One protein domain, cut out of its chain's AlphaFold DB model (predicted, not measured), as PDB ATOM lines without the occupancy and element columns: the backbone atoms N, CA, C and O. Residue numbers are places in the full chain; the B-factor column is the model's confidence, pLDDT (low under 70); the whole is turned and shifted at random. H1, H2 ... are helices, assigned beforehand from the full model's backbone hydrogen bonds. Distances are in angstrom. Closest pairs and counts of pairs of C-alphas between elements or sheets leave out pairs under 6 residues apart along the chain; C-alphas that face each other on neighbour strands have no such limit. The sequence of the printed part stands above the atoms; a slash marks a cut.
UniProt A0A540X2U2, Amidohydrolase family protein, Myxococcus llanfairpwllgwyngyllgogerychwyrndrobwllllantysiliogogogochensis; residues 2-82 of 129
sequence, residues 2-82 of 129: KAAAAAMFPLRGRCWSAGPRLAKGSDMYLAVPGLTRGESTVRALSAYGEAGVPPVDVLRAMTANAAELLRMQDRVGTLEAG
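Overview. This is residues 2 to 82 of the 129 residues of the protein "Amidohydrolase family protein" of Myxococcus llanfairpwllgwyngyllgogerychwyrndrobwllllantysiliogogogochensis (UniProt A0A540X2U2). H1, H3, H4 and H5 follow one another along a flat, sparsely joined all-helix array, with H2 and the loop before it to one side and residues 70 to 82 as a tail beyond H5. The printed part has 81 residues, five named helices and no named strand. It is only just loose, close to compact: radius of gyration of the C-alphas 14.3 A, spans 47, 36 and 19 A.

Arrangement. H1, residues 2 to 17, and H3, residues 46 to 50, are close but not clearly touching, closest C-alphas 9 and 50 at 7.5 A. H2, residues 37 to 43, meets H3 only through their link. H4, residues 55 to 62, and H5, residues 64 to 69, run the same way at an only just steep 38 degrees. Every O i to N i+4 pair is within hydrogen-bond range in H2 to H5, 7 of 12 in H1.

Along the chain. H1 runs 24.6 A from C-alpha 2 at (-37.250, 36.740, 18.393) to C-alpha 17 at (-43.323, 31.258, -4.759); H5 ends with C-alpha 69 at (-46.045, 11.823, 0.143).

Size, cuts and confidence. The printed part has no cut; link H1 to H2 is long. pLDDT is under 70 at residues 2 to 15 and 17.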
ATOM      1  N   LYS A   2     -36.496  35.987  19.430       32.50
ATOM      2  CA  LYS A   2     -37.250  36.740  18.393       32.50
ATOM      3  C   LYS A   2     -36.605  36.773  16.988       32.50
ATOM      4  O   LYS A   2     -37.322  36.919  16.007       32.50
ATOM      5  N   ALA A   3     -35.286  36.598  16.873       32.38
ATOM      6  CA  ALA A   3     -34.571  36.750  15.597       32.38
ATOM      7  C   ALA A   3     -34.783  35.588  14.600       32.38
ATOM      8  O   ALA A   3     -34.859  35.825  13.397       32.38
ATOM      9  N   ALA A   4     -34.945  34.346  15.074       38.59
ATOM     10  CA  ALA A   4     -35.115  33.185  14.191       38.59
ATOM     11  C   ALA A   4     -36.489  33.168  13.494       38.59
ATOM     12  O   ALA A   4     -36.584  32.844  12.314       38.59
ATOM     13  N   ALA A   5     -37.548  33.592  14.195       40.97
ATOM     14  CA  ALA A   5     -38.889  33.682  13.620       40.97
ATOM     15  C   ALA A   5     -38.946  34.695  12.460       40.97
ATOM     16  O   ALA A   5     -39.565  34.416  11.437       40.97
ATOM     17  N   ALA A   6     -38.237  35.825  12.584       38.84
ATOM     18  CA  ALA A   6     -38.223  36.893  11.583       38.84
ATOM     19  C   ALA A   6     -37.583  36.471  10.245       38.84
ATOM     20  O   ALA A   6     -38.057  36.883   9.193       38.84
ATOM     21  N   ALA A   7     -36.560  35.606  10.263       46.53
ATOM     22  CA  ALA A   7     -35.927  35.080   9.044       46.53
ATOM     23  C   ALA A   7     -36.717  33.924   8.389       46.53
ATOM     24  O   ALA A   7     -36.587  33.666   7.192       46.53
ATOM     25  N   MET A   8     -37.568  33.242   9.161       51.94
ATOM     26  CA  MET A   8     -38.330  32.067   8.723       51.94
ATOM     27  C   MET A   8     -39.554  32.431   7.864       51.94
ATOM     28  O   MET A   8     -39.995  31.637   7.035       51.94
ATOM     29  N   PHE A   9     -40.108  33.634   8.032       47.81
ATOM     30  CA  PHE A   9     -41.213  34.145   7.214       47.81
ATOM     31  C   PHE A   9     -40.833  34.446   5.755       47.81
ATOM     32  O   PHE A   9     -41.472  33.872   4.869       47.81
ATOM     33  N   PRO A  10     -39.781  35.237   5.457       56.97
ATOM     34  CA  PRO A  10     -39.378  35.486   4.074       56.97
ATOM     35  C   PRO A  10     -38.878  34.214   3.378       56.97
ATOM     36  O   PRO A  10     -39.054  34.071   2.172       56.97
ATOM     37  N   LEU A  11     -38.299  33.255   4.113       60.97
ATOM     38  CA  LEU A  11     -37.935  31.954   3.548       60.97
ATOM     39  C   LEU A  11     -39.172  31.152   3.115       60.97
ATOM     40  O   LEU A  11     -39.196  30.659   1.993       60.97
ATOM     41  N   ARG A  12     -40.208  31.067   3.962       60.59
ATOM     42  CA  ARG A  12     -41.454  30.346   3.642       60.59
ATOM     43  C   ARG A  12     -42.190  30.942   2.445       60.59
ATOM     44  O   ARG A  12     -42.602  30.183   1.573       60.59
ATOM     45  N   GLY A  13     -42.283  32.272   2.372       63.53
ATOM     46  CA  GLY A  13     -42.852  32.960   1.209       63.53
ATOM     47  C   GLY A  13     -42.093  32.633  -0.080       63.53
ATOM     48  O   GLY A  13     -42.702  32.224  -1.062       63.53
ATOM     49  N   ARG A  14     -40.752  32.694  -0.057       63.16
ATOM     50  CA  ARG A  14     -39.910  32.336  -1.217       63.16
ATOM     51  C   ARG A  14     -40.044  30.873  -1.633       63.16
ATOM     52  O   ARG A  14     -40.098  30.593  -2.825       63.16
ATOM     53  N   CYS A  15     -40.098  29.948  -0.673       68.62
ATOM     54  CA  CYS A  15     -40.303  28.531  -0.967       68.62
ATOM     55  C   CYS A  15     -41.646  28.302  -1.656       68.62
ATOM     56  O   CYS A  15     -41.682  27.581  -2.641       68.62
ATOM     57  N   TRP A  16     -42.726  28.934  -1.189       70.56
ATOM     58  CA  TRP A  16     -44.027  28.827  -1.846       70.56
ATOM     59  C   TRP A  16     -44.021  29.427  -3.258       70.56
ATOM     60  O   TRP A  16     -44.485  28.782  -4.194       70.56
ATOM     61  N   SER A  17     -43.428  30.612  -3.442       65.75
ATOM     62  CA  SER A  17     -43.323  31.258  -4.759       65.75
ATOM     63  C   SER A  17     -42.558  30.428  -5.800       65.75
ATOM     64  O   SER A  17     -42.746  30.644  -6.991       65.75
ATOM     65  N   ALA A  18     -41.730  29.469  -5.375       72.12
ATOM     66  CA  ALA A  18     -41.036  28.537  -6.264       72.12
ATOM     67  C   ALA A  18     -41.922  27.375  -6.775       72.12
ATOM     68  O   ALA A  18     -41.443  26.529  -7.526       72.12
ATOM     69  N   GLY A  19     -43.196  27.313  -6.367       71.50
ATOM     70  CA  GLY A  19     -44.179  26.326  -6.825       71.50
ATOM     71  C   GLY A  19     -44.025  24.872  -6.340       71.50
ATOM     72  O   GLY A  19     -44.498  23.980  -7.049       71.50
ATOM     73  N   PRO A  20     -43.394  24.552  -5.189       78.19
ATOM     74  CA  PRO A  20     -43.319  23.174  -4.730       78.19
ATOM     75  C   PRO A  20     -44.696  22.659  -4.294       78.19
ATOM     76  O   PRO A  20     -45.525  23.393  -3.749       78.19
ATOM     77  N   ARG A  21     -44.909  21.348  -4.433       83.31
ATOM     78  CA  ARG A  21     -46.005  20.666  -3.740       83.31
ATOM     79  C   ARG A  21     -45.720  20.642  -2.239       83.31
ATOM     80  O   ARG A  21     -44.674  20.171  -1.799       83.31
ATOM     81  N   LEU A  22     -46.665  21.152  -1.456       90.00
ATOM     82  CA  LEU A  22     -46.544  21.286  -0.008       90.00
ATOM     83  C   LEU A  22     -47.204  20.103   0.708       90.00
ATOM     84  O   LEU A  22     -48.332  19.749   0.375       90.00
ATOM     85  N   ALA A  23     -46.560  19.564   1.740       92.19
ATOM     86  CA  ALA A  23     -47.183  18.681   2.726       92.19
ATOM     87  C   ALA A  23     -47.019  19.284   4.129       92.19
ATOM     88  O   ALA A  23     -45.965  19.838   4.456       92.19
ATOM     89  N   LYS A  24     -48.061  19.215   4.965       91.12
ATOM     90  CA  LYS A  24     -48.023  19.769   6.325       91.12
ATOM     91  C   LYS A  24     -47.425  18.758   7.301       91.12
ATOM     92  O   LYS A  24     -47.988  17.692   7.526       91.12
ATOM     93  N   GLY A  25     -46.352  19.163   7.973       87.56
ATOM     94  CA  GLY A  25     -45.813  18.528   9.178       87.56
ATOM     95  C   GLY A  25     -45.891  19.482  10.372       87.56
ATOM     96  O   GLY A  25     -46.156  20.672  10.207       87.56
ATOM     97  N   SER A  26     -45.713  18.980  11.592       83.25
ATOM     98  CA  SER A  26     -45.597  19.848  12.779       83.25
ATOM     99  C   SER A  26     -44.508  19.439  13.762       83.25
ATOM    100  O   SER A  26     -44.389  20.110  14.781       83.25
ATOM    101  N   ASP A  27     -43.789  18.337  13.511       85.62
ATOM    102  CA  ASP A  27     -42.799  17.753  14.434       85.62
ATOM    103  C   ASP A  27     -43.285  17.709  15.888       85.62
ATOM    104  O   ASP A  27     -42.559  17.953  16.846       85.62
ATOM    105  N   MET A  28     -44.577  17.423  16.064       78.56
ATOM    106  CA  MET A  28     -45.250  17.537  17.352       78.56
ATOM    107  C   MET A  28     -45.193  16.205  18.095       78.56
ATOM    108  O   MET A  28     -46.177  15.461  18.168       78.56
ATOM    109  N   TYR A  29     -44.013  15.896  18.626       79.88
ATOM    110  CA  TYR A  29     -43.782  14.694  19.431       79.88
ATOM    111  C   TYR A  29     -44.195  14.884  20.902       79.88
ATOM    112  O   TYR A  29     -44.619  13.922  21.541       79.88
ATOM    113  N   LEU A  30     -44.184  16.122  21.417       82.19
ATOM    114  CA  LEU A  30     -44.646  16.462  22.769       82.19
ATOM    115  C   LEU A  30     -46.098  16.952  22.778       82.19
ATOM    116  O   LEU A  30     -46.551  17.628  21.852       82.19
ATOM    117  N   ALA A  31     -46.820  16.633  23.854       81.81
ATOM    118  CA  ALA A  31     -48.123  17.228  24.130       81.81
ATOM    119  C   ALA A  31     -47.937  18.663  24.644       81.81
ATOM    120  O   ALA A  31     -47.146  18.900  25.556       81.81
ATOM    121  N   VAL A  32     -48.675  19.614  24.070       84.06
ATOM    122  CA  VAL A  32     -48.714  20.990  24.576       84.06
ATOM    123  C   VAL A  32     -49.752  21.048  25.700       84.06
ATOM    124  O   VAL A  32     -50.914  20.727  25.442       84.06
ATOM    125  N   PRO A  33     -49.378  21.437  26.934       88.31
ATOM    126  CA  PRO A  33     -50.330  21.512  28.039       88.31
ATOM    127  C   PRO A  33     -51.543  22.384  27.689       88.31
ATOM    128  O   PRO A  33     -51.389  23.501  27.194       88.31
ATOM    129  N   GLY A  34     -52.744  21.861  27.938       87.62
ATOM    130  CA  GLY A  34     -54.007  22.564  27.690       87.62
ATOM    131  C   GLY A  34     -54.502  22.564  26.238       87.62
ATOM    132  O   GLY A  34     -55.508  23.209  25.971       87.62
ATOM    133  N   LEU A  35     -53.838  21.863  25.311       85.12
ATOM    134  CA  LEU A  35     -54.298  21.719  23.926       85.12
ATOM    135  C   LEU A  35     -54.334  20.255  23.491       85.12
ATOM    136  O   LEU A  35     -53.407  19.478  23.724       85.12
ATOM    137  N   THR A  36     -55.376  19.890  22.752       86.94
ATOM    138  CA  THR A  36     -55.423  18.628  22.012       86.94
ATOM    139  C   THR A  36     -54.442  18.644  20.831       86.94
ATOM    140  O   THR A  36     -53.979  19.695  20.366       86.94
ATOM    141  N   ARG A  37     -54.134  17.459  20.279       84.62
ATOM    142  CA  ARG A  37     -53.310  17.341  19.058       84.62
ATOM    143  C   ARG A  37     -53.951  18.041  17.853       84.62
ATOM    144  O   ARG A  37     -53.239  18.628  17.035       84.62
ATOM    145  N   GLY A  38     -55.283  18.004  17.765       85.62
ATOM    146  CA  GLY A  38     -56.052  18.698  16.732       85.62
ATOM    147  C   GLY A  38     -55.912  20.215  16.849       85.62
ATOM    148  O   GLY A  38     -55.475  20.866  15.902       85.62
ATOM    149  N   GLU A  39     -56.177  20.775  18.030       88.12
ATOM    150  CA  GLU A  39     -56.060  22.222  18.274       88.12
ATOM    151  C   GLU A  39     -54.640  22.733  18.040       88.12
ATOM    152  O   GLU A  39     -54.440  23.772  17.408       88.12
ATOM    153  N   SER A  40     -53.641  21.973  18.487       87.94
ATOM    154  CA  SER A  40     -52.234  22.311  18.283       87.94
ATOM    155  C   SER A  40     -51.858  22.306  16.794       87.94
ATOM    156  O   SER A  40     -51.127  23.186  16.334       87.94
ATOM    157  N   THR A  41     -52.410  21.374  16.011       88.69
ATOM    158  CA  THR A  41     -52.252  21.350  14.549       88.69
ATOM    159  C   THR A  41     -52.888  22.567  13.889       88.69
ATOM    160  O   THR A  41     -52.236  23.221  13.077       88.69
ATOM    161  N   VAL A  42     -54.127  22.907  14.248       89.75
ATOM    162  CA  VAL A  42     -54.839  24.048  13.653       89.75
ATOM    163  C   VAL A  42     -54.192  25.378  14.051       89.75
ATOM    164  O   VAL A  42     -54.179  26.333  13.274       89.75
ATOM    165  N   ARG A  43     -53.594  25.463  15.246       86.50
ATOM    166  CA  ARG A  43     -52.827  26.637  15.677       86.50
ATOM    167  C   ARG A  43     -51.646  26.928  14.749       86.50
ATOM    168  O   ARG A  43     -51.417  28.092  14.441       86.50
ATOM    169  N   ALA A  44     -50.952  25.897  14.269       86.31
ATOM    170  CA  ALA A  44     -49.809  26.054  13.368       86.31
ATOM    171  C   ALA A  44     -50.190  26.576  11.968       86.31
ATOM    172  O   ALA A  44     -49.316  27.022  11.229       86.31
ATOM    173  N   LEU A  45     -51.481  26.566  11.602       89.19
ATOM    174  CA  LEU A  45     -51.928  27.004  10.279       89.19
ATOM    175  C   LEU A  45     -51.785  28.512  10.043       89.19
ATOM    176  O   LEU A  45     -51.700  28.927   8.889       89.19
ATOM    177  N   SER A  46     -51.692  29.333  11.101       85.44
ATOM    178  CA  SER A  46     -51.483  30.780  10.932       85.44
ATOM    179  C   SER A  46     -50.188  31.085  10.182       85.44
ATOM    180  O   SER A  46     -50.172  31.977   9.343       85.44
ATOM    181  N   ALA A  47     -49.146  30.270  10.383       86.00
ATOM    182  CA  ALA A  47     -47.864  30.431   9.708       86.00
ATOM    183  C   ALA A  47     -47.958  30.271   8.179       86.00
ATOM    184  O   ALA A  47     -47.151  30.859   7.464       86.00
ATOM    185  N   TYR A  48     -48.924  29.499   7.670       87.88
ATOM    186  CA  TYR A  48     -49.155  29.364   6.228       87.88
ATOM    187  C   TYR A  48     -49.873  30.589   5.659       87.88
ATOM    188  O   TYR A  48     -49.479  31.091   4.608       87.88
ATOM    189  N   GLY A  49     -50.875  31.107   6.380       85.44
ATOM    190  CA  GLY A  49     -51.558  32.347   6.003       85.44
ATOM    191  C   GLY A  49     -50.615  33.553   6.024       85.44
ATOM    192  O   GLY A  49     -50.584  34.327   5.077       85.44
ATOM    193  N   GLU A  50     -49.775  33.659   7.057       85.69
ATOM    194  CA  GLU A  50     -48.722  34.680   7.166       85.69
ATOM    195  C   GLU A  50     -47.673  34.567   6.043       85.69
ATOM    196  O   GLU A  50     -47.074  35.567   5.658       85.69
ATOM    197  N   ALA A  51     -47.464  33.367   5.489       85.38
ATOM    198  CA  ALA A  51     -46.591  33.130   4.338       85.38
ATOM    199  C   ALA A  51     -47.279  33.342   2.973       85.38
ATOM    200  O   ALA A  51     -46.633  33.162   1.942       85.38
ATOM    201  N   GLY A  52     -48.565  33.713   2.950       87.69
ATOM    202  CA  GLY A  52     -49.322  33.966   1.720       87.69
ATOM    203  C   GLY A  52     -49.767  32.707   0.970       87.69
ATOM    204  O   GLY A  52     -50.088  32.789  -0.215       87.69
ATOM    205  N   VAL A  53     -49.785  31.542   1.626       89.88
ATOM    206  CA  VAL A  53     -50.264  30.300   1.003       89.88
ATOM    207  C   VAL A  53     -51.798  30.329   0.930       89.88
ATOM    208  O   VAL A  53     -52.442  30.521   1.968       89.88
ATOM    209  N   PRO A  54     -52.413  30.122  -0.250       91.56
ATOM    210  CA  PRO A  54     -53.864  30.093  -0.388       91.56
ATOM    211  C   PRO A  54     -54.506  29.008   0.494       91.56
ATOM    212  O   PRO A  54     -53.965  27.902   0.589       91.56
ATOM    213  N   PRO A  55     -55.689  29.251   1.097       93.88
ATOM    214  CA  PRO A  55     -56.340  28.275   1.974       93.88
ATOM    215  C   PRO A  55     -56.546  26.898   1.336       93.88
ATOM    216  O   PRO A  55     -56.315  25.878   1.981       93.88
ATOM    217  N   VAL A  56     -56.907  26.856   0.049       94.19
ATOM    218  CA  VAL A  56     -57.075  25.599  -0.699       94.19
ATOM    219  C   VAL A  56     -55.791  24.766  -0.745       94.19
ATOM    220  O   VAL A  56     -55.844  23.545  -0.607       94.19
ATOM    221  N   ASP A  57     -54.630  25.406  -0.871       93.38
ATOM    222  CA  ASP A  57     -53.347  24.709  -0.940       93.38
ATOM    223  C   ASP A  57     -52.881  24.252   0.440       93.38
ATOM    224  O   ASP A  57     -52.286  23.182   0.565       93.38
ATOM    225  N   VAL A  58     -53.246  24.981   1.501       93.81
ATOM    226  CA  VAL A  58     -53.077  24.504   2.882       93.81
ATOM    227  C   VAL A  58     -53.929  23.259   3.136       93.81
ATOM    228  O   VAL A  58     -53.428  22.279   3.689       93.81
ATOM    229  N   LEU A  59     -55.190  23.246   2.692       94.81
ATOM    230  CA  LEU A  59     -56.059  22.072   2.823       94.81
ATOM    231  C   LEU A  59     -55.499  20.868   2.056       94.81
ATOM    232  O   LEU A  59     -55.433  19.773   2.617       94.81
ATOM    233  N   ARG A  60     -55.022  21.061   0.820       95.19
ATOM    234  CA  ARG A  60     -54.340  20.009   0.041       95.19
ATOM    235  C   ARG A  60     -53.079  19.506   0.738       95.19
ATOM    236  O   ARG A  60     -52.865  18.296   0.802       95.19
ATOM    237  N   ALA A  61     -52.285  20.406   1.318       94.56
ATOM    238  CA  ALA A  61     -51.081  20.052   2.065       94.56
ATOM    239  C   ALA A  61     -51.365  19.191   3.300       94.56
ATOM    240  O   ALA A  61     -50.530  18.375   3.686       94.56
ATOM    241  N   MET A  62     -52.533  19.362   3.919       93.62
ATOM    242  CA  MET A  62     -52.982  18.563   5.061       93.62
ATOM    243  C   MET A  62     -53.652  17.241   4.661       93.62
ATOM    244  O   MET A  62     -53.851  16.393   5.527       93.62
ATOM    245  N   THR A  63     -54.028  17.077   3.390       95.56
ATOM    246  CA  THR A  63     -54.863  15.964   2.914       95.56
ATOM    247  C   THR A  63     -54.192  15.232   1.750       95.56
ATOM    248  O   THR A  63     -53.307  14.410   1.987       95.56
ATOM    249  N   ALA A  64     -54.563  15.534   0.505       96.44
ATOM    250  CA  ALA A  64     -54.126  14.823  -0.695       96.44
ATOM    251  C   ALA A  64     -52.597  14.743  -0.830       96.44
ATOM    252  O   ALA A  64     -52.054  13.662  -1.048       96.44
ATOM    253  N   ASN A  65     -51.889  15.858  -0.625       96.00
ATOM    254  CA  ASN A  65     -50.437  15.898  -0.800       96.00
ATOM    255  C   ASN A  65     -49.714  15.096   0.291       96.00
ATOM    256  O   ASN A  65     -48.695  14.464   0.028       96.00
ATOM    257  N   ALA A  66     -50.235  15.112   1.524       95.31
ATOM    258  CA  ALA A  66     -49.683  14.312   2.612       95.31
ATOM    259  C   ALA A  66     -49.905  12.812   2.365       95.31
ATOM    260  O   ALA A  66     -49.004  12.012   2.605       95.31
ATOM    261  N   ALA A  67     -51.075  12.435   1.842       96.75
ATOM    262  CA  ALA A  67     -51.360  11.054   1.471       96.75
ATOM    263  C   ALA A  67     -50.430  10.568   0.351       96.75
ATOM    264  O   ALA A  67     -49.857   9.490   0.470       96.75
ATOM    265  N   GLU A  68     -50.222  11.373  -0.692       95.75
ATOM    266  CA  GLU A  68     -49.298  11.055  -1.787       95.75
ATOM    267  C   GLU A  68     -47.845  10.935  -1.299       95.75
ATOM    268  O   GLU A  68     -47.166   9.959  -1.614       95.75
ATOM    269  N   LEU A  69     -47.386  11.869  -0.454       95.88
ATOM    270  CA  LEU A  69     -46.045  11.823   0.143       95.88
ATOM    271  C   LEU A  69     -45.802  10.513   0.911       95.88
ATOM    272  O   LEU A  69     -44.704   9.961   0.874       95.88
ATOM    273  N   LEU A  70     -46.836  10.009   1.587       96.19
ATOM    274  CA  LEU A  70     -46.797   8.763   2.354       96.19
ATOM    275  C   LEU A  70     -47.144   7.516   1.523       96.19
ATOM    276  O   LEU A  70     -47.186   6.421   2.081       96.19
ATOM    277  N   ARG A  71     -47.380   7.652   0.209       97.31
ATOM    278  CA  ARG A  71     -47.827   6.570  -0.692       97.31
ATOM    279  C   ARG A  71     -49.145   5.918  -0.255       97.31
ATOM    280  O   ARG A  71     -49.341   4.713  -0.384       97.31
ATOM    281  N   MET A  72     -50.044   6.724   0.301       97.44
ATOM    282  CA  MET A  72     -51.363   6.333   0.805       97.44
ATOM    283  C   MET A  72     -52.511   6.976   0.022       97.44
ATOM    284  O   MET A  72     -53.658   6.913   0.471       97.44
ATOM    285  N   GLN A  73     -52.230   7.601  -1.125       96.56
ATOM    286  CA  GLN A  73     -53.229   8.299  -1.934       96.56
ATOM    287  C   GLN A  73     -54.436   7.413  -2.269       96.56
ATOM    288  O   GLN A  73     -55.563   7.877  -2.170       96.56
ATOM    289  N   ASP A  74     -54.243   6.116  -2.520       96.56
ATOM    290  CA  ASP A  74     -55.334   5.188  -2.860       96.56
ATOM    291  C   ASP A  74     -56.202   4.788  -1.651       96.56
ATOM    292  O   ASP A  74     -57.153   4.022  -1.780       96.56
ATOM    293  N   ARG A  75     -55.877   5.287  -0.449       96.38
ATOM    294  CA  ARG A  75     -56.556   4.944   0.809       96.38
ATOM    295  C   ARG A  75     -57.149   6.147   1.530       96.38
ATOM    296  O   ARG A  75     -58.210   6.004   2.124       96.38
ATOM    297  N   VAL A  76     -56.471   7.295   1.538       96.81
ATOM    298  CA  VAL A  76     -56.858   8.492   2.316       96.81
ATOM    299  C   VAL A  76     -56.498   9.784   1.580       96.81
ATOM    300  O   VAL A  76     -55.766   9.777   0.596       96.81
ATOM    301  N   GLY A  77     -56.980  10.919   2.094       94.44
ATOM    302  CA  GLY A  77     -56.563  12.255   1.658       94.44
ATOM    303  C   GLY A  77     -57.473  12.919   0.623       94.44
ATOM    304  O   GLY A  77     -57.378  14.131   0.451       94.44
ATOM    305  N   THR A  78     -58.390  12.187  -0.012       96.75
ATOM    306  CA  THR A  78     -59.482  12.758  -0.821       96.75
ATOM    307  C   THR A  78     -60.796  12.023  -0.553       96.75
ATOM    308  O   THR A  78     -60.805  10.930   0.015       96.75
ATOM    309  N   LEU A  79     -61.911  12.646  -0.945       95.56
ATOM    310  CA  LEU A  79     -63.249  12.062  -0.856       95.56
ATOM    311  C   LEU A  79     -63.612  11.407  -2.189       95.56
ATOM    312  O   LEU A  79     -64.186  12.045  -3.068       95.56
ATOM    313  N   GLU A  80     -63.259  10.134  -2.333       95.81
ATOM    314  CA  GLU A  80     -63.525   9.329  -3.525       95.81
ATOM    315  C   GLU A  80     -63.989   7.923  -3.130       95.81
ATOM    316  O   GLU A  80     -63.622   7.403  -2.072       95.81
ATOM    317  N   ALA A  81     -64.801   7.298  -3.984       95.44
ATOM    318  CA  ALA A  81     -65.289   5.944  -3.749       95.44
ATOM    319  C   ALA A  81     -64.122   4.945  -3.639       95.44
ATOM    320  O   ALA A  81     -63.148   5.027  -4.384       95.44
ATOM    321  N   GLY A  82     -64.228   4.000  -2.704       94.56
ATOM    322  CA  GLY A  82     -63.188   2.998  -2.440       94.56
ATOM    323  C   GLY A  82     -62.079   3.443  -1.475       94.56
ATOM    324  O   GLY A  82     -61.295   2.597  -1.049       94.56
TER     325      GLY A  82